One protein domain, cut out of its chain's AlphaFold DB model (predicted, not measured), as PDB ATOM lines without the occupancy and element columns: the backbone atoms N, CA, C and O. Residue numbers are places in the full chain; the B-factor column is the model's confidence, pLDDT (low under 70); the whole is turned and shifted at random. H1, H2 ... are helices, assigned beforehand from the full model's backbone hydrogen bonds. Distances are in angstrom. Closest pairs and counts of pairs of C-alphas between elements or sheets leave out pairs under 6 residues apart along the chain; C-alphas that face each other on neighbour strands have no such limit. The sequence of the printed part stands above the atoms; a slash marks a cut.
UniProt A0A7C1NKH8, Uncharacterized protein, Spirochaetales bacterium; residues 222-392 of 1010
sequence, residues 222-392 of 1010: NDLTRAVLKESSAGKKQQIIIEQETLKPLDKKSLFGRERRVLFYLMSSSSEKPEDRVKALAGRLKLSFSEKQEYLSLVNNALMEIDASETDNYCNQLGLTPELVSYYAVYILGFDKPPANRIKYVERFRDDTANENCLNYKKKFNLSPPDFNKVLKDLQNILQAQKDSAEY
ATOM      1  N   ASN A 222      -8.236 -15.111 -38.265       86.19
ATOM      2  CA  ASN A 222      -8.147 -13.941 -39.142       86.19
ATOM      3  C   ASN A 222      -8.325 -12.640 -38.349       86.19
ATOM      4  O   ASN A 222      -7.519 -11.722 -38.481       86.19
ATOM      5  N   ASP A 223      -9.318 -12.578 -37.459       83.81
ATOM      6  CA  ASP A 223      -9.539 -11.423 -36.584       83.81
ATOM      7  C   ASP A 223      -8.381 -11.234 -35.599       83.81
ATOM      8  O   ASP A 223      -7.918 -10.108 -35.395       83.81
ATOM      9  N   LEU A 224      -7.864 -12.337 -35.045       86.88
ATOM     10  CA  LEU A 224      -6.668 -12.310 -34.207       86.88
ATOM     11  C   LEU A 224      -5.455 -11.790 -34.989       86.88
ATOM     12  O   LEU A 224      -4.709 -10.958 -34.484       86.88
ATOM     13  N   THR A 225      -5.274 -12.223 -36.236       88.00
ATOM     14  CA  THR A 225      -4.162 -11.780 -37.089       88.00
ATOM     15  C   THR A 225      -4.255 -10.288 -37.388       88.00
ATOM     16  O   THR A 225      -3.259  -9.582 -37.227       88.00
ATOM     17  N   ARG A 226      -5.451  -9.764 -37.698       85.06
ATOM     18  CA  ARG A 226      -5.673  -8.317 -37.867       85.06
ATOM     19  C   ARG A 226      -5.355  -7.525 -36.601       85.06
ATOM     20  O   ARG A 226      -4.859  -6.408 -36.701       85.06
ATOM     21  N   ALA A 227      -5.653  -8.064 -35.421       84.06
ATOM     22  CA  ALA A 227      -5.324  -7.416 -34.154       84.06
ATOM     23  C   ALA A 227      -3.813  -7.406 -33.897       84.06
ATOM     24  O   ALA A 227      -3.240  -6.363 -33.604       84.06
ATOM     25  N   VAL A 228      -3.162  -8.551 -34.091       87.38
ATOM     26  CA  VAL A 228      -1.721  -8.721 -33.897       87.38
ATOM     27  C   VAL A 228      -0.927  -7.842 -34.872       87.38
ATOM     28  O   VAL A 228       0.047  -7.214 -34.473       87.38
ATOM     29  N   LEU A 229      -1.344  -7.739 -36.136       85.56
ATOM     30  CA  LEU A 229      -0.657  -6.924 -37.145       85.56
ATOM     31  C   LEU A 229      -0.730  -5.409 -36.898       85.56
ATOM     32  O   LEU A 229       0.034  -4.677 -37.520       85.56
ATOM     33  N   LYS A 230      -1.599  -4.928 -35.998       84.31
ATOM     34  CA  LYS A 230      -1.624  -3.511 -35.589       84.31
ATOM     35  C   LYS A 230      -0.477  -3.141 -34.653       84.31
ATOM     36  O   LYS A 230      -0.144  -1.965 -34.539       84.31
ATOM     37  N   GLU A 231       0.114  -4.123 -33.984       84.25
ATOM     38  CA  GLU A 231       1.257  -3.898 -33.111       84.25
ATOM     39  C   GLU A 231       2.548  -3.788 -33.920       84.25
ATOM     40  O   GLU A 231       2.705  -4.434 -34.951       84.25
ATOM     41  N   SER A 232       3.513  -3.007 -33.436       75.31
ATOM     42  CA  SER A 232       4.802  -2.819 -34.117       75.31
ATOM     43  C   SER A 232       5.858  -3.857 -33.718       75.31
ATOM     44  O   SER A 232       6.665  -4.276 -34.543       75.31
ATOM     45  N   SER A 233       5.847  -4.325 -32.467       76.88
ATOM     46  CA  SER A 233       6.895  -5.212 -31.932       76.88
ATOM     47  C   SER A 233       6.493  -6.690 -31.930       76.88
ATOM     48  O   SER A 233       5.365  -7.020 -31.561       76.88
ATOM     49  N   ALA A 234       7.432  -7.588 -32.250       72.31
ATOM     50  CA  ALA A 234       7.229  -9.043 -32.176       72.31
ATOM     51  C   ALA A 234       6.806  -9.511 -30.770       72.31
ATOM     52  O   ALA A 234       5.905 -10.335 -30.638       72.31
ATOM     53  N   GLY A 235       7.378  -8.914 -29.717       70.25
ATOM     54  CA  GLY A 235       7.002  -9.206 -28.331       70.25
ATOM     55  C   GLY A 235       5.528  -8.911 -28.042       70.25
ATOM     56  O   GLY A 235       4.816  -9.789 -27.564       70.25
ATOM     57  N   LYS A 236       5.029  -7.719 -28.408       72.38
ATOM     58  CA  LYS A 236       3.601  -7.370 -28.251       72.38
ATOM     59  C   LYS A 236       2.691  -8.230 -29.127       72.38
ATOM     60  O   LYS A 236       1.653  -8.691 -28.662       72.38
ATOM     61  N   LYS A 237       3.114  -8.512 -30.364       80.19
ATOM     62  CA  LYS A 237       2.410  -9.410 -31.293       80.19
ATOM     63  C   LYS A 237       2.178 -10.790 -30.660       80.19
ATOM     64  O   LYS A 237       1.061 -11.298 -30.663       80.19
ATOM     65  N   GLN A 238       3.220 -11.376 -30.075       79.19
ATOM     66  CA  GLN A 238       3.140 -12.665 -29.385       79.19
ATOM     67  C   GLN A 238       2.364 -12.592 -28.070       79.19
ATOM     68  O   GLN A 238       1.621 -13.520 -27.752       79.19
ATOM     69  N   GLN A 239       2.496 -11.487 -27.340       73.81
ATOM     70  CA  GLN A 239       1.801 -11.252 -26.081       73.81
ATOM     71  C   GLN A 239       0.276 -11.257 -26.264       73.81
ATOM     72  O   GLN A 239      -0.405 -11.960 -25.522       73.81
ATOM     73  N   ILE A 240      -0.251 -10.606 -27.308       78.12
ATOM     74  CA  ILE A 240      -1.687 -10.650 -27.650       78.12
ATOM     75  C   ILE A 240      -2.155 -12.093 -27.887       78.12
ATOM     76  O   ILE A 240      -3.233 -12.491 -27.447       78.12
ATOM     77  N   ILE A 241      -1.345 -12.909 -28.566       79.00
ATOM     78  CA  ILE A 241      -1.692 -14.305 -28.867       79.00
ATOM     79  C   ILE A 241      -1.710 -15.159 -27.588       79.00
ATOM     80  O   ILE A 241      -2.618 -15.975 -27.413       79.00
ATOM     81  N   ILE A 242      -0.744 -14.946 -26.687       77.00
ATOM     82  CA  ILE A 242      -0.689 -15.598 -25.369       77.00
ATOM     83  C   ILE A 242      -1.901 -15.187 -24.525       77.00
ATOM     84  O   ILE A 242      -2.549 -16.042 -23.926       77.00
ATOM     85  N   GLU A 243      -2.258 -13.905 -24.521       69.25
ATOM     86  CA  GLU A 243      -3.428 -13.389 -23.803       69.25
ATOM     87  C   GLU A 243      -4.720 -14.063 -24.279       69.25
ATOM     88  O   GLU A 243      -5.510 -14.528 -23.457       69.25
ATOM     89  N   GLN A 244      -4.900 -14.259 -25.589       74.50
ATOM     90  CA  GLN A 244      -6.030 -15.038 -26.115       74.50
ATOM     91  C   GLN A 244      -6.019 -16.509 -25.682       74.50
ATOM     92  O   GLN A 244      -7.082 -17.103 -25.492       74.50
ATOM     93  N   GLU A 245      -4.845 -17.127 -25.534       72.69
ATOM     94  CA  GLU A 245      -4.724 -18.491 -25.007       72.69
ATOM     95  C   GLU A 245      -5.109 -18.568 -23.527       72.69
ATOM     96  O   GLU A 245      -5.769 -19.530 -23.134       72.69
ATOM     97  N   THR A 246      -4.792 -17.537 -22.741       65.12
ATOM     98  CA  THR A 246      -5.180 -17.452 -21.325       65.12
ATOM     99  C   THR A 246      -6.663 -17.135 -21.118       65.12
ATOM    100  O   THR A 246      -7.296 -17.741 -20.259       65.12
ATOM    101  N   LEU A 247      -7.244 -16.243 -21.928       64.56
ATOM    102  CA  LEU A 247      -8.652 -15.841 -21.828       64.56
ATOM    103  C   LEU A 247      -9.608 -16.913 -22.371       64.56
ATOM    104  O   LEU A 247     -10.734 -17.044 -21.894       64.56
ATOM    105  N   LYS A 248      -9.164 -17.690 -23.368       66.00
ATOM    106  CA  LYS A 248      -9.915 -18.805 -23.953       66.00
ATOM    107  C   LYS A 248      -8.972 -19.998 -24.171       66.00
ATOM    108  O   LYS A 248      -8.431 -20.168 -25.278       66.00
ATOM    109  N   PRO A 249      -8.767 -20.841 -23.138       61.72
ATOM    110  CA  PRO A 249      -7.983 -22.065 -23.254       61.72
ATOM    111  C   PRO A 249      -8.728 -23.057 -24.153       61.72
ATOM    112  O   PRO A 249      -9.596 -23.817 -23.731       61.72
ATOM    113  N   LEU A 250      -8.428 -22.991 -25.446       64.69
ATOM    114  CA  LEU A 250      -8.964 -23.888 -26.460       64.69
ATOM    115  C   LEU A 250      -8.210 -25.216 -26.456       64.69
ATOM    116  O   LEU A 250      -7.014 -25.269 -26.163       64.69
ATOM    117  N   ASP A 251      -8.902 -26.284 -26.860       64.00
ATOM    118  CA  ASP A 251      -8.259 -27.565 -27.146       64.00
ATOM    119  C   ASP A 251      -7.150 -27.353 -28.187       64.00
ATOM    120  O   ASP A 251      -7.401 -26.873 -29.297       64.00
ATOM    121  N   LYS A 252      -5.919 -27.739 -27.834       60.88
ATOM    122  CA  LYS A 252      -4.731 -27.664 -28.698       60.88
ATOM    123  C   LYS A 252      -4.909 -28.440 -30.009       60.88
ATOM    124  O   LYS A 252      -4.175 -28.185 -30.958       60.88
ATOM    125  N   LYS A 253      -5.869 -29.373 -30.072       61.31
ATOM    126  CA  LYS A 253      -6.219 -30.142 -31.278       61.31
ATOM    127  C   LYS A 253      -7.255 -29.454 -32.172       61.31
ATOM    128  O   LYS A 253      -7.424 -29.859 -33.324       61.31
ATOM    129  N   SER A 254      -7.940 -28.418 -31.681       78.81
ATOM    130  CA  SER A 254      -8.871 -27.631 -32.497       78.81
ATOM    131  C   SER A 254      -8.135 -26.924 -33.642       78.81
ATOM    132  O   SER A 254      -6.952 -26.604 -33.521       78.81
ATOM    133  N   LEU A 255      -8.818 -26.702 -34.771       77.88
ATOM    134  CA  LEU A 255      -8.242 -26.009 -35.932       77.88
ATOM    135  C   LEU A 255      -7.733 -24.615 -35.532       77.88
ATOM    136  O   LEU A 255      -6.546 -24.345 -35.669       77.88
ATOM    137  N   PHE A 256      -8.587 -23.816 -34.885       80.31
ATOM    138  CA  PHE A 256      -8.220 -22.489 -34.390       80.31
ATOM    139  C   PHE A 256      -7.066 -22.532 -33.371       80.31
ATOM    140  O   PHE A 256      -6.170 -21.694 -33.415       80.31
ATOM    141  N   GLY A 257      -7.018 -23.538 -32.486       80.88
ATOM    142  CA  GLY A 257      -5.900 -23.726 -31.556       80.88
ATOM    143  C   GLY A 257      -4.565 -24.013 -32.258       80.88
ATOM    144  O   GLY A 257      -3.525 -23.506 -31.829       80.88
ATOM    145  N   ARG A 258      -4.587 -24.784 -33.352       82.06
ATOM    146  CA  ARG A 258      -3.404 -25.067 -34.181       82.06
ATOM    147  C   ARG A 258      -2.981 -23.849 -35.001       82.06
ATOM    148  O   ARG A 258      -1.810 -23.488 -34.966       82.06
ATOM    149  N   GLU A 259      -3.916 -23.163 -35.649       85.75
ATOM    150  CA  GLU A 259      -3.650 -21.939 -36.418       85.75
ATOM    151  C   GLU A 259      -3.128 -20.801 -35.532       85.75
ATOM    152  O   GLU A 259      -2.173 -20.120 -35.896       85.75
ATOM    153  N   ARG A 260      -3.664 -20.646 -34.315       86.75
ATOM    154  CA  ARG A 260      -3.170 -19.677 -33.324       86.75
ATOM    155  C   ARG A 260      -1.711 -19.939 -32.935       86.75
ATOM    156  O   ARG A 260      -0.938 -18.998 -32.780       86.75
ATOM    157  N   ARG A 261      -1.310 -21.208 -32.806       87.12
ATOM    158  CA  ARG A 261       0.092 -21.590 -32.558       87.12
ATOM    159  C   ARG A 261       0.986 -21.320 -33.761       87.12
ATOM    160  O   ARG A 261       2.099 -20.834 -33.587       87.12
ATOM    161  N   VAL A 262       0.503 -21.609 -34.966       88.19
ATOM    162  CA  VAL A 262       1.207 -21.267 -36.208       88.19
ATOM    163  C   VAL A 262       1.438 -19.754 -36.272       88.19
ATOM    164  O   VAL A 262       2.578 -19.328 -36.445       88.19
ATOM    165  N   LEU A 263       0.403 -18.948 -36.013       88.44
ATOM    166  CA  LEU A 263       0.498 -17.490 -35.943       88.44
ATOM    167  C   LEU A 263       1.521 -17.035 -34.889       88.44
ATOM    168  O   LEU A 263       2.359 -16.190 -35.184       88.44
ATOM    169  N   PHE A 264       1.528 -17.634 -33.695       88.81
ATOM    170  CA  PHE A 264       2.520 -17.331 -32.655       88.81
ATOM    171  C   PHE A 264       3.968 -17.516 -33.136       88.81
ATOM    172  O   PHE A 264       4.835 -16.684 -32.848       88.81
ATOM    173  N   TYR A 265       4.244 -18.596 -33.873       86.31
ATOM    174  CA  TYR A 265       5.582 -18.867 -34.400       86.31
ATOM    175  C   TYR A 265       5.939 -17.971 -35.584       86.31
ATOM    176  O   TYR A 265       7.062 -17.472 -35.638       86.31
ATOM    177  N   LEU A 266       5.000 -17.706 -36.491       85.06
ATOM    178  CA  LEU A 266       5.213 -16.774 -37.601       85.06
ATOM    179  C   LEU A 266       5.517 -15.356 -37.092       85.06
ATOM    180  O   LEU A 266       6.371 -14.670 -37.648       85.06
ATOM    181  N   MET A 267       4.889 -14.949 -35.985       85.81
ATOM    182  CA  MET A 267       5.079 -13.636 -35.357       85.81
ATOM    183  C   MET A 267       6.254 -13.581 -34.369       85.81
ATOM    184  O   MET A 267       6.431 -12.577 -33.684       85.81
ATOM    185  N   SER A 268       7.072 -14.638 -34.303       80.94
ATOM    186  CA  SER A 268       8.310 -14.650 -33.506       80.94
ATOM    187  C   SER A 268       9.482 -13.931 -34.179       80.94
ATOM    188  O   SER A 268      10.462 -13.598 -33.514       80.94
ATOM    189  N   SER A 269       9.384 -13.684 -35.487       78.00
ATOM    190  CA  SER A 269      10.343 -12.871 -36.232       78.00
ATOM    191  C   SER A 269      10.137 -11.385 -35.927       78.00
ATOM    192  O   SER A 269       9.013 -10.885 -35.984       78.00
ATOM    193  N   SER A 270      11.226 -10.659 -35.665       73.31
ATOM    194  CA  SER A 270      11.226  -9.191 -35.611       73.31
ATOM    195  C   SER A 270      11.061  -8.547 -36.992       73.31
ATOM    196  O   SER A 270      10.631  -7.401 -37.082       73.31
ATOM    197  N   SER A 271      11.365  -9.283 -38.065       80.25
ATOM    198  CA  SER A 271      11.167  -8.851 -39.447       80.25
ATOM    199  C   SER A 271       9.731  -9.092 -39.907       80.25
ATOM    200  O   SER A 271       9.151 -10.159 -39.677       80.25
ATOM    201  N   GLU A 272       9.167  -8.105 -40.606       81.38
ATOM    202  CA  GLU A 272       7.839  -8.198 -41.218       81.38
ATOM    203  C   GLU A 272       7.848  -8.876 -42.589       81.38
ATOM    204  O   GLU A 272       6.779  -9.158 -43.130       81.38
ATOM    205  N   LYS A 273       9.034  -9.176 -43.134       86.75
ATOM    206  CA  LYS A 273       9.154  -9.865 -44.417       86.75
ATOM    207  C   LYS A 273       8.543 -11.271 -44.317       86.75
ATOM    208  O   LYS A 273       8.878 -12.004 -43.380       86.75
ATOM    209  N   PRO A 274       7.707 -11.686 -45.286       86.31
ATOM    210  CA  PRO A 274       7.106 -13.022 -45.313       86.31
ATOM    211  C   PRO A 274       8.136 -14.146 -45.155       86.31
ATOM    212  O   PRO A 274       7.928 -15.094 -44.398       86.31
ATOM    213  N   GLU A 275       9.285 -14.003 -45.817       84.31
ATOM    214  CA  GLU A 275      10.385 -14.969 -45.808       84.31
ATOM    215  C   GLU A 275      10.933 -15.229 -44.407       84.31
ATOM    216  O   GLU A 275      11.110 -16.384 -44.020       84.31
ATOM    217  N   ASP A 276      11.144 -14.171 -43.626       83.88
ATOM    218  CA  ASP A 276      11.701 -14.267 -42.279       83.88
ATOM    219  C   ASP A 276      10.697 -14.878 -41.292       83.88
ATOM    220  O   ASP A 276      11.087 -15.617 -40.386       83.88
ATOM    221  N   ARG A 277       9.393 -14.653 -41.500       85.12
ATOM    222  CA  ARG A 277       8.323 -15.277 -40.702       85.12
ATOM    223  C   ARG A 277       8.306 -16.794 -40.881       85.12
ATOM    224  O   ARG A 277       8.283 -17.536 -39.898       85.12
ATOM    225  N   VAL A 278       8.373 -17.271 -42.127       83.94
ATOM    226  CA  VAL A 278       8.419 -18.717 -42.420       83.94
ATOM    227  C   VAL A 278       9.756 -19.319 -41.980       83.94
ATOM    228  O   VAL A 278       9.779 -20.416 -41.415       83.94
ATOM    229  N   LYS A 279      10.864 -18.581 -42.131       82.94
ATOM    230  CA  LYS A 279      12.183 -18.973 -41.616       82.94
ATOM    231  C   LYS A 279      12.179 -19.160 -40.103       82.94
ATOM    232  O   LYS A 279      12.753 -20.131 -39.619       82.94
ATOM    233  N   ALA A 280      11.524 -18.271 -39.356       79.88
ATOM    234  CA  ALA A 280      11.430 -18.362 -37.901       79.88
ATOM    235  C   ALA A 280      10.681 -19.627 -37.447       79.88
ATOM    236  O   ALA A 280      11.100 -20.286 -36.492       79.88
ATOM    237  N   LEU A 281       9.629 -20.020 -38.176       83.19
ATOM    238  CA  LEU A 281       8.928 -21.291 -37.971       83.19
ATOM    239  C   LEU A 281       9.827 -22.496 -38.315       83.19
ATOM    240  O   LEU A 281       9.989 -23.406 -37.499       83.19
ATOM    241  N   ALA A 282      10.449 -22.499 -39.498       78.75
ATOM    242  CA  ALA A 282      11.280 -23.602 -39.992       78.75
ATOM    243  C   ALA A 282      12.570 -23.811 -39.166       78.75
ATOM    244  O   ALA A 282      12.987 -24.944 -38.905       78.75
ATOM    245  N   GLY A 283      13.185 -22.722 -38.705       69.25
ATOM    246  CA  GLY A 283      14.426 -22.702 -37.929       69.25
ATOM    247  C   GLY A 283      14.247 -22.926 -36.425       69.25
ATOM    248  O   GLY A 283      15.233 -22.966 -35.694       69.25
ATOM    249  N   ARG A 284      13.014 -23.089 -35.926       74.31
ATOM    250  CA  ARG A 284      12.757 -23.200 -34.482       74.31
ATOM    251  C   ARG A 284      13.357 -24.486 -33.902       74.31
ATOM    252  O   ARG A 284      12.975 -25.579 -34.308       74.31
ATOM    253  N   LEU A 285      14.256 -24.367 -32.924       62.25
ATOM    254  CA  LEU A 285      14.915 -25.524 -32.290       62.25
ATOM    255  C   LEU A 285      13.973 -26.348 -31.400       62.25
ATOM    256  O   LEU A 285      14.115 -27.559 -31.309       62.25
ATOM    257  N   LYS A 286      12.980 -25.700 -30.777       67.81
ATOM    258  CA  LYS A 286      12.010 -26.355 -29.878       67.81
ATOM    259  C   LYS A 286      10.947 -27.193 -30.603       67.81
ATOM    260  O   LYS A 286      10.165 -27.855 -29.933       67.81
ATOM    261  N   LEU A 287      10.873 -27.120 -31.935       68.00
ATOM    262  CA  LEU A 287       9.918 -27.890 -32.733       68.00
ATOM    263  C   LEU A 287      10.609 -29.107 -33.335       68.00
ATOM    264  O   LEU A 287      11.654 -28.978 -33.978       68.00
ATOM    265  N   SER A 288       9.991 -30.275 -33.188       70.69
ATOM    266  CA  SER A 288      10.415 -31.479 -33.894       70.69
ATOM    267  C   SER A 288      10.232 -31.323 -35.409       70.69
ATOM    268  O   SER A 288       9.442 -30.510 -35.895       70.69
ATOM    269  N   PHE A 289      10.943 -32.143 -36.181       71.94
ATOM    270  CA  PHE A 289      10.800 -32.179 -37.638       71.94
ATOM    271  C   PHE A 289       9.346 -32.432 -38.082       71.94
ATOM    272  O   PHE A 289       8.849 -31.754 -38.981       71.94
ATOM    273  N   SER A 290       8.643 -33.343 -37.399       76.00
ATOM    274  CA  SER A 290       7.229 -33.640 -37.660       76.00
ATOM    275  C   SER A 290       6.332 -32.418 -37.444       76.00
ATOM    276  O   SER A 290       5.471 -32.136 -38.272       76.00
ATOM    277  N   GLU A 291       6.539 -31.668 -36.359       79.81
ATOM    278  CA  GLU A 291       5.741 -30.471 -36.055       79.81
ATOM    279  C   GLU A 291       5.994 -29.349 -37.063       79.81
ATOM    280  O   GLU A 291       5.055 -28.686 -37.495       79.81
ATOM    281  N   LYS A 292       7.246 -29.162 -37.503       81.88
ATOM    282  CA  LYS A 292       7.573 -28.193 -38.561       81.88
ATOM    283  C   LYS A 292       6.843 -28.521 -39.861       81.88
ATOM    284  O   LYS A 292       6.279 -27.629 -40.488       81.88
ATOM    285  N   GLN A 293       6.807 -29.799 -40.241       82.00
ATOM    286  CA  GLN A 293       6.064 -30.254 -41.416       82.00
ATOM    287  C   GLN A 293       4.550 -30.109 -41.254       82.00
ATOM    288  O   GLN A 293       3.871 -29.773 -42.222       82.00
ATOM    289  N   GLU A 294       4.005 -30.382 -40.067       85.31
ATOM    290  CA  GLU A 294       2.583 -30.179 -39.779       85.31
ATOM    291  C   GLU A 294       2.210 -28.699 -39.903       85.31
ATOM    292  O   GLU A 294       1.281 -28.365 -40.634       85.31
ATOM    293  N   TYR A 295       2.962 -27.802 -39.265       88.62
ATOM    294  CA  TYR A 295       2.676 -26.369 -39.285       88.62
ATOM    295  C   TYR A 295       2.851 -25.748 -40.669       88.62
ATOM    296  O   TYR A 295       1.974 -25.006 -41.101       88.62
ATOM    297  N   LEU A 296       3.910 -26.091 -41.411       86.94
ATOM    298  CA  LEU A 296       4.053 -25.640 -42.801       86.94
ATOM    299  C   LEU A 296       2.928 -26.187 -43.690       86.94
ATOM    300  O   LEU A 296       2.450 -25.482 -44.573       86.94
ATOM    301  N   SER A 297       2.461 -27.413 -43.442       85.19
ATOM    302  CA  SER A 297       1.318 -27.977 -44.165       85.19
ATOM    303  C   SER A 297       0.014 -27.258 -43.839       85.19
ATOM    304  O   SER A 297      -0.801 -27.096 -44.737       85.19
ATOM    305  N   LEU A 298      -0.194 -26.815 -42.596       86.12
ATOM    306  CA  LEU A 298      -1.359 -26.006 -42.225       86.12
ATOM    307  C   LEU A 298      -1.337 -24.641 -42.918       86.12
ATOM    308  O   LEU A 298      -2.366 -24.216 -43.429       86.12
ATOM    309  N   VAL A 299      -0.169 -23.992 -42.995       86.88
ATOM    310  CA  VAL A 299      -0.005 -22.743 -43.759       86.88
ATOM    311  C   VAL A 299      -0.296 -22.982 -45.243       86.88
ATOM    312  O   VAL A 299      -1.020 -22.201 -45.855       86.88
ATOM    313  N   ASN A 300       0.221 -24.075 -45.815       85.75
ATOM    314  CA  ASN A 300      -0.010 -24.418 -47.217       85.75
ATOM    315  C   ASN A 300      -1.489 -24.705 -47.506       85.75
ATOM    316  O   ASN A 300      -2.039 -24.184 -48.466       85.75
ATOM    317  N   ASN A 301      -2.155 -25.489 -46.656       82.62
ATOM    318  CA  ASN A 301      -3.582 -25.775 -46.804       82.62
ATOM    319  C   ASN A 301      -4.407 -24.491 -46.702       82.62
ATOM    320  O   ASN A 301      -5.259 -24.256 -47.550       82.62
ATOM    321  N   ALA A 302      -4.087 -23.621 -45.740       82.75
ATOM    322  CA  ALA A 302      -4.738 -22.326 -45.611       82.75
ATOM    323  C   ALA A 302      -4.544 -21.452 -46.860       82.75
ATOM    324  O   ALA A 302      -5.463 -20.735 -47.215       82.75
ATOM    325  N   LEU A 303      -3.401 -21.520 -47.552       81.62
ATOM    326  CA  LEU A 303      -3.182 -20.817 -48.826       81.62
ATOM    327  C   LEU A 303      -3.940 -21.449 -50.008       81.62
ATOM    328  O   LEU A 303      -4.323 -20.741 -50.935       81.62
ATOM    329  N   MET A 304      -4.143 -22.768 -49.985       74.75
ATOM    330  CA  MET A 304      -4.742 -23.545 -51.078       74.75
ATOM    331  C   MET A 304      -6.274 -23.633 -51.016       74.75
ATOM    332  O   MET A 304      -6.907 -23.825 -52.049       74.75
ATOM    333  N   GLU A 305      -6.875 -23.507 -49.831       69.62
ATOM    334  CA  GLU A 305      -8.334 -23.528 -49.624       69.62
ATOM    335  C   GLU A 305      -9.030 -22.215 -50.039       69.62
ATOM    336  O   GLU A 305     -10.245 -22.088 -49.916       69.62
ATOM    337  N   ILE A 306      -8.274 -21.245 -50.558       61.06
ATOM    338  CA  ILE A 306      -8.760 -19.912 -50.915       61.06
ATOM    339  C   ILE A 306      -9.391 -19.939 -52.313       61.06
ATOM    340  O   ILE A 306      -8.690 -20.053 -53.320       61.06
ATOM    341  N   ASP A 307     -10.710 -19.752 -52.393       55.94
ATOM    342  CA  ASP A 307     -11.334 -19.242 -53.618       55.94
ATOM    343  C   ASP A 307     -10.769 -17.838 -53.880       55.94
ATOM    344  O   ASP A 307     -10.692 -17.024 -52.961       55.94
ATOM    345  N   ALA A 308     -10.393 -17.516 -55.124       51.03
ATOM    346  CA  ALA A 308      -9.682 -16.278 -55.497       51.03
ATOM    347  C   ALA A 308     -10.366 -14.947 -55.073       51.03
ATOM    348  O   ALA A 308      -9.805 -13.870 -55.271       51.03
ATOM    349  N   SER A 309     -11.571 -15.008 -54.501       48.03
ATOM    350  CA  SER A 309     -12.330 -13.905 -53.910       48.03
ATOM    351  C   SER A 309     -12.128 -13.685 -52.399       48.03
ATOM    352  O   SER A 309     -12.556 -12.646 -51.901       48.03
ATOM    353  N   GLU A 310     -11.517 -14.610 -51.650       55.69
ATOM    354  CA  GLU A 310     -11.345 -14.497 -50.189       55.69
ATOM    355  C   GLU A 310      -9.982 -13.891 -49.807       55.69
ATOM    356  O   GLU A 310      -9.008 -14.566 -49.477       55.69
ATOM    357  N   THR A 311      -9.908 -12.560 -49.831       57.47
ATOM    358  CA  THR A 311      -8.706 -11.789 -49.467       57.47
ATOM    359  C   THR A 311      -8.430 -11.708 -47.957       57.47
ATOM    360  O   THR A 311      -7.355 -11.255 -47.575       57.47
ATOM    361  N   ASP A 312      -9.347 -12.158 -47.090       66.19
ATOM    362  CA  ASP A 312      -9.268 -11.972 -45.624       66.19
ATOM    363  C   ASP A 312      -8.624 -13.151 -44.858       66.19
ATOM    364  O   ASP A 312      -8.704 -13.224 -43.632       66.19
ATOM    365  N   ASN A 313      -7.967 -14.084 -45.551       82.31
ATOM    366  CA  ASN A 313      -7.231 -15.178 -44.910       82.31
ATOM    367  C   ASN A 313      -5.941 -14.672 -44.237       82.31
ATOM    368  O   ASN A 313      -5.176 -13.919 -44.844       82.31
ATOM    369  N   TYR A 314      -5.653 -15.128 -43.014       83.69
ATOM    370  CA  TYR A 314      -4.450 -14.760 -42.265       83.69
ATOM    371  C   TYR A 314      -3.144 -14.989 -43.042       83.69
ATOM    372  O   TYR A 314      -2.233 -14.173 -42.938       83.69
ATOM    373  N   CYS A 315      -3.041 -16.033 -43.870       85.38
ATOM    374  CA  CYS A 315      -1.852 -16.257 -44.697       85.38
ATOM    375  C   CYS A 315      -1.641 -15.129 -45.723       85.38
ATOM    376  O   CYS A 315      -0.512 -14.661 -45.891       85.38
ATOM    377  N   ASN A 316      -2.724 -14.638 -46.336       82.44
ATOM    378  CA  ASN A 316      -2.693 -13.497 -47.256       82.44
ATOM    379  C   ASN A 316      -2.388 -12.193 -46.510       82.44
ATOM    380  O   ASN A 316      -1.562 -11.406 -46.968       82.44
ATOM    381  N   GLN A 317      -2.986 -11.990 -45.329       84.00
ATOM    382  CA  GLN A 317      -2.681 -10.843 -44.460       84.00
ATOM    383  C   GLN A 317      -1.196 -10.809 -44.054       84.00
ATOM    384  O   GLN A 317      -0.618  -9.738 -43.870       84.00
ATOM    385  N   LEU A 318      -0.562 -11.978 -43.928       86.31
ATOM    386  CA  LEU A 318       0.859 -12.115 -43.617       86.31
ATOM    387  C   LEU A 318       1.780 -12.046 -44.849       86.31
ATOM    388  O   LEU A 318       3.000 -12.073 -44.665       86.31
ATOM    389  N   GLY A 319       1.227 -11.950 -46.063       85.50
ATOM    390  CA  GLY A 319       1.972 -11.908 -47.326       85.50
ATOM    391  C   GLY A 319       2.663 -13.226 -47.692       85.50
ATOM    392  O   GLY A 319       3.659 -13.209 -48.410       85.50
ATOM    393  N   LEU A 320       2.194 -14.359 -47.160       88.12
ATOM    394  CA  LEU A 320       2.781 -15.673 -47.428       88.12
ATOM    395  C   LEU A 320       2.354 -16.180 -48.808       88.12
ATOM    396  O   LEU A 320       1.216 -15.968 -49.216       88.12
ATOM    397  N   THR A 321       3.244 -16.894 -49.502       84.44
ATOM    398  CA  THR A 321       2.931 -17.520 -50.796       84.44
ATOM    399  C   THR A 321       3.197 -19.029 -50.770       84.44
ATOM    400  O   THR A 321       4.042 -19.488 -49.986       84.44
ATOM    401  N   PRO A 322       2.510 -19.826 -51.611       80.19
ATOM    402  CA  PRO A 322       2.752 -21.266 -51.708       80.19
ATOM    403  C   PRO A 322       4.208 -21.605 -52.048       80.19
ATOM    404  O   PRO A 322       4.766 -22.557 -51.501       80.19
ATOM    405  N   GLU A 323       4.860 -20.802 -52.892       76.44
ATOM    406  CA  GLU A 323       6.258 -20.987 -53.298       76.44
ATOM    407  C   GLU A 323       7.208 -20.833 -52.107       76.44
ATOM    408  O   GLU A 323       8.150 -21.613 -51.945       76.44
ATOM    409  N   LEU A 324       6.935 -19.867 -51.227       81.12
ATOM    410  CA  LEU A 324       7.742 -19.624 -50.037       81.12
ATOM    411  C   LEU A 324       7.634 -20.774 -49.026       81.12
ATOM    412  O   LEU A 324       8.638 -21.236 -48.478       81.12
ATOM    413  N   VAL A 325       6.414 -21.255 -48.786       82.62
ATOM    414  CA  VAL A 325       6.159 -22.389 -47.884       82.62
ATOM    415  C   VAL A 325       6.801 -23.659 -48.433       82.62
ATOM    416  O   VAL A 325       7.435 -24.408 -47.690       82.62
ATOM    417  N   SER A 326       6.710 -23.854 -49.746       76.38
ATOM    418  CA  SER A 326       7.344 -24.943 -50.486       76.38
ATOM    419  C   SER A 326       8.866 -24.940 -50.346       76.38
ATOM    420  O   SER A 326       9.457 -25.979 -50.041       76.38
ATOM    421  N   TYR A 327       9.505 -23.775 -50.496       76.94
ATOM    422  CA  TYR A 327      10.945 -23.614 -50.292       76.94
ATOM    423  C   TYR A 327      11.368 -24.057 -48.886       76.94
ATOM    424  O   TYR A 327      12.251 -24.904 -48.733       76.94
ATOM    425  N   TYR A 328      10.696 -23.552 -47.848       80.12
ATOM    426  CA  TYR A 328      11.044 -23.895 -46.468       80.12
ATOM    427  C   TYR A 328      10.670 -25.330 -46.082       80.12
ATOM    428  O   TYR A 328      11.350 -25.924 -45.245       80.12
ATOM    429  N   ALA A 329       9.659 -25.927 -46.717       77.06
ATOM    430  CA  ALA A 329       9.353 -27.346 -46.569       77.06
ATOM    431  C   ALA A 329      10.496 -28.222 -47.102       77.06
ATOM    432  O   ALA A 329      10.847 -29.220 -46.479       77.06
ATOM    433  N   VAL A 330      11.121 -27.855 -48.221       72.06
ATOM    434  CA  VAL A 330      12.307 -28.567 -48.721       72.06
ATOM    435  C   VAL A 330      13.521 -28.291 -47.829       72.06
ATOM    436  O   VAL A 330      14.247 -29.221 -47.490       72.06
ATOM    437  N   TYR A 331      13.702 -27.051 -47.366       71.62
ATOM    438  CA  TYR A 331      14.819 -26.658 -46.497       71.62
ATOM    439  C   TYR A 331      14.902 -27.447 -45.187       71.62
ATOM    440  O   TYR A 331      15.999 -27.753 -44.718       71.62
ATOM    441  N   ILE A 332      13.763 -27.802 -44.584       74.44
ATOM    442  CA  ILE A 332      13.771 -28.565 -43.331       74.44
ATOM    443  C   ILE A 332      14.143 -30.045 -43.518       74.44
ATOM    444  O   ILE A 332      14.436 -30.710 -42.521       74.44
ATOM    445  N   LEU A 333      14.152 -30.578 -44.751       67.19
ATOM    446  CA  LEU A 333      14.520 -31.972 -45.026       67.19
ATOM    447  C   LEU A 333      15.980 -32.227 -44.632       67.19
ATOM    448  O   LEU A 333      16.916 -31.765 -45.281       67.19
ATOM    449  N   GLY A 334      16.173 -32.993 -43.559       58.34
ATOM    450  CA  GLY A 334      17.507 -33.297 -43.046       58.34
ATOM    451  C   GLY A 334      18.203 -32.102 -42.388       58.34
ATOM    452  O   GLY A 334      19.429 -32.090 -42.329       58.34
ATOM    453  N   PHE A 335      17.462 -31.097 -41.902       62.81
ATOM    454  CA  PHE A 335      18.019 -29.931 -41.192       62.81
ATOM    455  C   PHE A 335      18.869 -30.302 -39.959       62.81
ATOM    456  O   PHE A 335      19.693 -29.517 -39.507       62.81
ATOM    457  N   ASP A 336      18.698 -31.509 -39.434       55.03
ATOM    458  CA  ASP A 336      19.475 -32.133 -38.362       55.03
ATOM    459  C   ASP A 336      20.803 -32.765 -38.831       55.03
ATOM    460  O   ASP A 336      21.650 -33.112 -38.015       55.03
ATOM    461  N   LYS A 337      21.021 -32.909 -40.144       59.19
ATOM    462  CA  LYS A 337      22.193 -33.587 -40.728       59.19
ATOM    463  C   LYS A 337      23.288 -32.593 -41.136       59.19
ATOM    464  O   LYS A 337      22.983 -31.428 -41.361       59.19
ATOM    465  N   PRO A 338      24.555 -33.006 -41.301       60.41
ATOM    466  CA  PRO A 338      25.599 -32.146 -41.870       60.41
ATOM    467  C   PRO A 338      25.268 -31.693 -43.309       60.41
ATOM    468  O   PRO A 338      24.610 -32.457 -44.025       60.41
ATOM    469  N   PRO A 339      25.750 -30.522 -43.783       63.03
ATOM    470  CA  PRO A 339      25.462 -30.002 -45.129       63.03
ATOM    471  C   PRO A 339      25.701 -31.014 -46.259       63.03
ATOM    472  O   PRO A 339      24.839 -31.189 -47.115       63.03
ATOM    473  N   ALA A 340      26.794 -31.784 -46.202       63.19
ATOM    474  CA  ALA A 340      27.104 -32.825 -47.188       63.19
ATOM    475  C   ALA A 340      26.031 -33.930 -47.280       63.19
ATOM    476  O   ALA A 340      25.721 -34.426 -48.364       63.19
ATOM    477  N   ASN A 341      25.420 -34.301 -46.151       59.84
ATOM    478  CA  ASN A 341      24.346 -35.295 -46.114       59.84
ATOM    479  C   ASN A 341      22.997 -34.695 -46.527       59.84
ATOM    480  O   ASN A 341      22.170 -35.411 -47.091       59.84
ATOM    481  N   ARG A 342      22.780 -33.393 -46.288       66.00
ATOM    482  CA  ARG A 342      21.607 -32.663 -46.797       66.00
ATOM    483  C   ARG A 342      21.625 -32.585 -48.314       66.00
ATOM    484  O   ARG A 342      20.616 -32.907 -48.925       66.00
ATOM    485  N   ILE A 343      22.774 -32.257 -48.908       65.50
ATOM    486  CA  ILE A 343      22.965 -32.217 -50.366       65.50
ATOM    487  C   ILE A 343      22.586 -33.566 -50.986       65.50
ATOM    488  O   ILE A 343      21.700 -33.611 -51.832       65.50
ATOM    489  N   LYS A 344      23.129 -34.677 -50.469       66.31
ATOM    490  CA  LYS A 344      22.776 -36.031 -50.941       66.31
ATOM    491  C   LYS A 344      21.290 -36.357 -50.784       66.31
ATOM    492  O   LYS A 344      20.726 -37.082 -51.599       66.31
ATOM    493  N   TYR A 345      20.649 -35.869 -49.721       67.50
ATOM    494  CA  TYR A 345      19.220 -36.089 -49.496       67.50
ATOM    495  C   TYR A 345      18.371 -35.306 -50.504       67.50
ATOM    496  O   TYR A 345      17.431 -35.859 -51.061       67.50
ATOM    497  N   VAL A 346      18.740 -34.055 -50.774       67.44
ATOM    498  CA  VAL A 346      18.116 -33.158 -51.758       67.44
ATOM    499  C   VAL A 346      18.300 -33.694 -53.183       67.44
ATOM    500  O   VAL A 346      17.339 -33.722 -53.946       67.44
ATOM    501  N   GLU A 347      19.488 -34.204 -53.517       68.81
ATOM    502  CA  GLU A 347      19.794 -34.864 -54.796       68.81
ATOM    503  C   GLU A 347      18.964 -36.135 -54.991       68.81
ATOM    504  O   GLU A 347      18.268 -36.271 -55.995       68.81
ATOM    505  N   ARG A 348      18.923 -37.028 -53.990       68.31
ATOM    506  CA  ARG A 348      18.042 -38.208 -54.032       68.31
ATOM    507  C   ARG A 348      16.578 -37.808 -54.164       68.31
ATOM    508  O   ARG A 348      15.851 -38.415 -54.932       68.31
ATOM    509  N   PHE A 349      16.138 -36.774 -53.454       67.56
ATOM    510  CA  PHE A 349      14.761 -36.287 -53.521       67.56
ATOM    511  C   PHE A 349      14.408 -35.678 -54.895       67.56
ATOM    512  O   PHE A 349      13.248 -35.721 -55.323       67.56
ATOM    513  N   ARG A 350      15.410 -35.150 -55.611       66.44
ATOM    514  CA  ARG A 350      15.299 -34.701 -57.003       66.44
ATOM    515  C   ARG A 350      15.136 -35.876 -57.963       66.44
ATOM    516  O   ARG A 350      14.209 -35.870 -58.771       66.44
ATOM    517  N   ASP A 351      16.023 -36.860 -57.853       63.78
ATOM    518  CA  ASP A 351      16.179 -37.925 -58.845       63.78
ATOM    519  C   ASP A 351      15.191 -39.089 -58.622       63.78
ATOM    520  O   ASP A 351      14.790 -39.773 -59.566       63.78
ATOM    521  N   ASP A 352      14.703 -39.267 -57.391       64.25
ATOM    522  CA  ASP A 352      13.756 -40.314 -57.003       64.25
ATOM    523  C   ASP A 352      12.300 -39.907 -57.310       64.25
ATOM    524  O   ASP A 352      11.478 -39.598 -56.441       64.25
ATOM    525  N   THR A 353      11.993 -39.842 -58.608       56.59
ATOM    526  CA  THR A 353      10.669 -39.471 -59.143       56.59
ATOM    527  C   THR A 353       9.604 -40.562 -58.980       56.59
ATOM    528  O   THR A 353       8.417 -40.261 -59.105       56.59
ATOM    529  N   ALA A 354      10.006 -41.798 -58.661       55.22
ATOM    530  CA  ALA A 354       9.126 -42.964 -58.555       55.22
ATOM    531  C   ALA A 354       8.787 -43.371 -57.107       55.22
ATOM    532  O   ALA A 354       7.874 -44.167 -56.892       55.22
ATOM    533  N   ASN A 355       9.484 -42.831 -56.105       64.75
ATOM    534  CA  ASN A 355       9.247 -43.157 -54.701       64.75
ATOM    535  C   ASN A 355       7.974 -42.492 -54.158       64.75
ATOM    536  O   ASN A 355       7.824 -41.268 -54.156       64.75
ATOM    537  N   GLU A 356       7.061 -43.319 -53.650       59.62
ATOM    538  CA  GLU A 356       5.745 -42.912 -53.156       59.62
ATOM    539  C   GLU A 356       5.827 -41.901 -51.999       59.62
ATOM    540  O   GLU A 356       5.012 -40.983 -51.926       59.62
ATOM    541  N   ASN A 357       6.863 -41.972 -51.155       61.09
ATOM    542  CA  ASN A 357       7.088 -40.990 -50.088       61.09
ATOM    543  C   ASN A 357       7.469 -39.610 -50.647       61.09
ATOM    544  O   ASN A 357       6.995 -38.587 -50.152       61.09
ATOM    545  N   CYS A 358       8.281 -39.577 -51.707       65.81
ATOM    546  CA  CYS A 358       8.643 -38.348 -52.414       65.81
ATOM    547  C   CYS A 358       7.425 -37.754 -53.136       65.81
ATOM    548  O   CYS A 358       7.159 -36.555 -53.037       65.81
ATOM    549  N   LEU A 359       6.617 -38.599 -53.786       67.19
ATOM    550  CA  LEU A 359       5.369 -38.198 -54.443       67.19
ATOM    551  C   LEU A 359       4.330 -37.666 -53.448       67.19
ATOM    552  O   LEU A 359       3.708 -36.637 -53.709       67.19
ATOM    553  N   ASN A 360       4.159 -38.315 -52.296       69.06
ATOM    554  CA  ASN A 360       3.245 -37.865 -51.246       69.06
ATOM    555  C   ASN A 360       3.695 -36.539 -50.630       69.06
ATOM    556  O   ASN A 360       2.863 -35.670 -50.377       69.06
ATOM    557  N   TYR A 361       5.001 -36.334 -50.458       70.56
ATOM    558  CA  TYR A 361       5.546 -35.059 -50.002       70.56
ATOM    559  C   TYR A 361       5.330 -33.935 -51.024       70.56
ATOM    560  O   TYR A 361       4.841 -32.864 -50.667       70.56
ATOM    561  N   LYS A 362       5.614 -34.201 -52.307       71.81
ATOM    562  CA  LYS A 362       5.349 -33.272 -53.418       71.81
ATOM    563  C   LYS A 362       3.872 -32.888 -53.492       71.81
ATOM    564  O   LYS A 362       3.566 -31.711 -53.643       71.81
ATOM    565  N   LYS A 363       2.963 -33.852 -53.309       73.44
ATOM    566  CA  LYS A 363       1.512 -33.609 -53.243       73.44
ATOM    567  C   LYS A 363       1.113 -32.776 -52.023       73.44
ATOM    568  O   LYS A 363       0.360 -31.823 -52.176       73.44
ATOM    569  N   LYS A 364       1.628 -33.098 -50.830       72.25
ATOM    570  CA  LYS A 364       1.288 -32.415 -49.566       72.25
ATOM    571  C   LYS A 364       1.608 -30.916 -49.593       72.25
ATOM    572  O   LYS A 364       0.870 -30.124 -49.017       72.25
ATOM    573  N   PHE A 365       2.685 -30.535 -50.276       73.94
ATOM    574  CA  PHE A 365       3.109 -29.140 -50.424       73.94
ATOM    575  C   PHE A 365       2.798 -28.546 -51.806       73.94
ATOM    576  O   PHE A 365       3.259 -27.458 -52.111       73.94
ATOM    577  N   ASN A 366       2.014 -29.246 -52.636       68.50
ATOM    578  CA  ASN A 366       1.649 -28.844 -54.000       68.50
ATOM    579  C   ASN A 366       2.838 -28.348 -54.854       68.50
ATOM    580  O   ASN A 366       2.764 -27.333 -55.545       68.50
ATOM    581  N   LEU A 367       3.957 -29.073 -54.792       67.38
ATOM    582  CA  LEU A 367       5.202 -28.716 -55.469       67.38
ATOM    583  C   LEU A 367       5.056 -28.936 -56.982       67.38
ATOM    584  O   LEU A 367       5.092 -30.076 -57.456       67.38
ATOM    585  N   SER A 368       4.898 -27.851 -57.746       60.06
ATOM    586  CA  SER A 368       4.899 -27.904 -59.211       60.06
ATOM    587  C   SER A 368       6.288 -28.359 -59.717       60.06
ATOM    588  O   SER A 368       7.306 -27.947 -59.155       60.06
ATOM    589  N   PRO A 369       6.400 -29.203 -60.764       55.59
ATOM    590  CA  PRO A 369       7.701 -29.674 -61.255       55.59
ATOM    591  C   PRO A 369       8.710 -28.567 -61.653       55.59
ATOM    592  O   PRO A 369       9.900 -28.743 -61.375       55.59
ATOM    593  N   PRO A 370       8.301 -27.436 -62.272       54.97
ATOM    594  CA  PRO A 370       9.216 -26.338 -62.603       54.97
ATOM    595  C   PRO A 370       9.772 -25.609 -61.372       54.97
ATOM    596  O   PRO A 370      10.983 -25.390 -61.287       54.97
ATOM    597  N   ASP A 371       8.914 -25.277 -60.404       55.19
ATOM    598  CA  ASP A 371       9.302 -24.510 -59.211       55.19
ATOM    599  C   ASP A 371      10.105 -25.372 -58.239       55.19
ATOM    600  O   ASP A 371      11.079 -24.924 -57.636       55.19
ATOM    601  N   PHE A 372       9.769 -26.658 -58.169       58.22
ATOM    602  CA  PHE A 372      10.459 -27.645 -57.358       58.22
ATOM    603  C   PHE A 372      11.923 -27.842 -57.770       58.22
ATOM    604  O   PHE A 372      12.815 -27.829 -56.923       58.22
ATOM    605  N   ASN A 373      12.197 -27.976 -59.069       65.00
ATOM    606  CA  ASN A 373      13.566 -28.143 -59.561       65.00
ATOM    607  C   ASN A 373      14.413 -26.883 -59.347       65.00
ATOM    608  O   ASN A 373      15.609 -26.990 -59.073       65.00
ATOM    609  N   LYS A 374      13.795 -25.700 -59.441       66.50
ATOM    610  CA  LYS A 374      14.455 -24.426 -59.145       66.50
ATOM    611  C   LYS A 374      14.799 -24.316 -57.658       66.50
ATOM    612  O   LYS A 374      15.959 -24.097 -57.330       66.50
ATOM    613  N   VAL A 375      13.834 -24.579 -56.775       64.50
ATOM    614  CA  VAL A 375      14.020 -24.589 -55.314       64.50
ATOM    615  C   VAL A 375      15.114 -25.566 -54.892       64.50
ATOM    616  O   VAL A 375      15.981 -25.206 -54.103       64.50
ATOM    617  N   LEU A 376      15.117 -26.787 -55.434       66.00
ATOM    618  CA  LEU A 376      16.154 -27.775 -55.133       66.00
ATOM    619  C   LEU A 376      17.539 -27.308 -55.580       66.00
ATOM    620  O   LEU A 376      18.504 -27.488 -54.844       66.00
ATOM    621  N   LYS A 377      17.637 -26.695 -56.765       68.94
ATOM    622  CA  LYS A 377      18.898 -26.173 -57.297       68.94
ATOM    623  C   LYS A 377      19.422 -25.007 -56.458       68.94
ATOM    624  O   LYS A 377      20.600 -24.992 -56.116       68.94
ATOM    625  N   ASP A 378      18.554 -24.072 -56.085       67.38
ATOM    626  CA  ASP A 378      18.910 -22.930 -55.238       67.38
ATOM    627  C   ASP A 378      19.374 -23.407 -53.855       67.38
ATOM    628  O   ASP A 378      20.407 -22.968 -53.348       67.38
ATOM    629  N   LEU A 379      18.675 -24.387 -53.279       66.25
ATOM    630  CA  LEU A 379      19.037 -24.990 -52.003       66.25
ATOM    631  C   LEU A 379      20.364 -25.761 -52.073       66.25
ATOM    632  O   LEU A 379      21.185 -25.652 -51.165       66.25
ATOM    633  N   GLN A 380      20.595 -26.512 -53.153       69.81
ATOM    634  CA  GLN A 380      21.848 -27.229 -53.394       69.81
ATOM    635  C   GLN A 380      23.024 -26.253 -53.511       69.81
ATOM    636  O   GLN A 380      24.053 -26.478 -52.883       69.81
ATOM    637  N   ASN A 381      22.849 -25.133 -54.220       70.56
ATOM    638  CA  ASN A 381      23.866 -24.084 -54.329       70.56
ATOM    639  C   ASN A 381      24.190 -23.452 -52.966       70.56
ATOM    640  O   ASN A 381      25.360 -23.271 -52.634       70.56
ATOM    641  N   ILE A 382      23.170 -23.152 -52.154       66.62
ATOM    642  CA  ILE A 382      23.350 -22.586 -50.806       66.62
ATOM    643  C   ILE A 382      24.084 -23.577 -49.894       66.62
ATOM    644  O   ILE A 382      25.012 -23.193 -49.183       66.62
ATOM    645  N   LEU A 383      23.689 -24.852 -49.913       65.31
ATOM    646  CA  LEU A 383      24.332 -25.890 -49.106       65.31
ATOM    647  C   LEU A 383      25.770 -26.165 -49.562       65.31
ATOM    648  O   LEU A 383      26.629 -26.417 -48.719       65.31
ATOM    649  N   GLN A 384      26.043 -26.090 -50.866       69.81
ATOM    650  CA  GLN A 384      27.385 -26.255 -51.418       69.81
ATOM    651  C   GLN A 384      28.295 -25.094 -50.997       69.81
ATOM    652  O   GLN A 384      29.372 -25.339 -50.468       69.81
ATOM    653  N   ALA A 385      27.815 -23.849 -51.068       66.56
ATOM    654  CA  ALA A 385      28.552 -22.685 -50.570       66.56
ATOM    655  C   ALA A 385      28.869 -22.771 -49.061       66.56
ATOM    656  O   ALA A 385      29.929 -22.329 -48.622       66.56
ATOM    657  N   GLN A 386      27.976 -23.364 -48.258       64.25
ATOM    658  CA  GLN A 386      28.209 -23.618 -46.828       64.25
ATOM    659  C   GLN A 386      29.212 -24.747 -46.563       64.25
ATOM    660  O   GLN A 386      29.906 -24.731 -45.550       64.25
ATOM    661  N   LYS A 387      29.265 -25.756 -47.437       67.06
ATOM    662  CA  LYS A 387      30.267 -26.822 -47.361       67.06
ATOM    663  C   LYS A 387      31.653 -26.266 -47.692       67.06
ATOM    664  O   LYS A 387      32.600 -26.519 -46.954       67.06
ATOM    665  N   ASP A 388      31.738 -25.475 -48.755       63.44
ATOM    666  CA  ASP A 388      32.998 -24.936 -49.256       63.44
ATOM    667  C   ASP A 388      33.610 -23.936 -48.252       63.44
ATOM    668  O   ASP A 388      34.820 -23.926 -48.048       63.44
ATOM    669  N   SER A 389      32.792 -23.168 -47.518       51.91
ATOM    670  CA  SER A 389      33.280 -22.294 -46.437       51.91
ATOM    671  C   SER A 389      33.770 -23.049 -45.193       51.91
ATOM    672  O   SER A 389      34.674 -22.575 -44.501       51.91
ATOM    673  N   ALA A 390      33.226 -24.239 -44.917       47.19
ATOM    674  CA  ALA A 390      33.666 -25.094 -43.816       47.19
ATOM    675  C   ALA A 390      34.981 -25.840 -44.125       47.19
ATOM    676  O   ALA A 390      35.753 -26.120 -43.208       47.19
ATOM    677  N   GLU A 391      35.268 -26.131 -45.399       42.59
ATOM    678  CA  GLU A 391      36.517 -26.782 -45.830       42.59
ATOM    679  C   GLU A 391      37.730 -25.825 -45.854       42.59
ATOM    680  O   GLU A 391      38.857 -26.283 -45.672       42.59
ATOM    681  N   TYR A 392      37.524 -24.506 -45.950       31.77
ATOM    682  CA  TYR A 392      38.599 -23.493 -45.922       31.77
ATOM    683  C   TYR A 392      39.121 -23.120 -44.516       31.77
ATOM    684  O   TYR A 392      40.043 -22.318 -44.400       31.77
TER     685      TYR A 392
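AT A GLANCE: This is residues 222 to 392 of the 1010 residues of an uncharacterized protein of Spirochaetales bacterium (UniProt A0A7C1NKH8). Three groups of helices follow one another along the longest axis: H1, H2, H3 and short H6 gather at one end, H4, H5 and H7 form the middle, and H8 with the long H10 make a pair running opposite ways at the other end. H9 lies near the last residues of H8 and close to H5. The 171 printed residues hold named helices H1 to H10 in chain order and no named strand, an all-helix class. The whole is compact, with a radius of gyration of the C-alphas of 17.2 A and spans of 49 by 39 by 27 A.

HOW THE PARTS SIT: H1, residues 222 to 228, touches H2, residues 234 to 247, at a steep tilt of 54 degrees, opposite ways; the closest C-alphas, Val 228 and Lys 237, are 4.9 A apart. H2 and H3, residues 255 to 266, form a helical hairpin at a shallow tilt of 22 degrees, but only just touch, with 3 pairs of C-alphas within 8 A, the closest being Gln 238 and Phe 264 at 5.7 A. H3 touches H4, residues 274 to 282, through its residues 262 to 266; the closest C-alphas, Leu 266 and Arg 277, are 4.6 A apart. H5, residues 289 to 304, touches H6, residues 314 to 317, with C-alphas Leu 303 and Cys 315 closest at 6.3 A. H5 and H7, residues 322 to 331, touch at a shallow tilt of 12 degrees, opposite ways, closest at C-alphas Asn 300 and Pro 322, 6.1 A. H8, residues 339 to 351, touches H10, residues 369 to 391, at a shallow tilt of 21 degrees, opposite ways, closest at C-alphas Pro 339 and Leu 383, 5.8 A. H10 touches H7 with residues 371 to 379 alone, closest at C-alphas Val 375 and Tyr 327, 6.0 A. H9, residues 356 to 364, touches no helix; H7 and H9 are near each other. Every O i to N i+4 pair is within hydrogen-bond range in H1, H3, H4, H5, H7, H8, H9 and H10; in H2 it is 9 of 10, and H6 is too short for such a pair.

IN THESE COORDINATES: H1 begins at C-alpha 222, (-8.147, -13.941, -39.142). H2 is 20.1 A from first to last C-alpha, H5 22.3 A and H8 18.4 A. H10 is 32.8 A and ends at C-alpha 391, (36.517, -26.782, -45.830).

THE WHOLE: The C-alphas farthest apart, Leu 247 and Tyr 392, are 53.6 A apart. The printed part has no cut, and no link is long. Mean pLDDT of the printed part is 72.7; residues under 70 include 333 to 360 and 382 to 392.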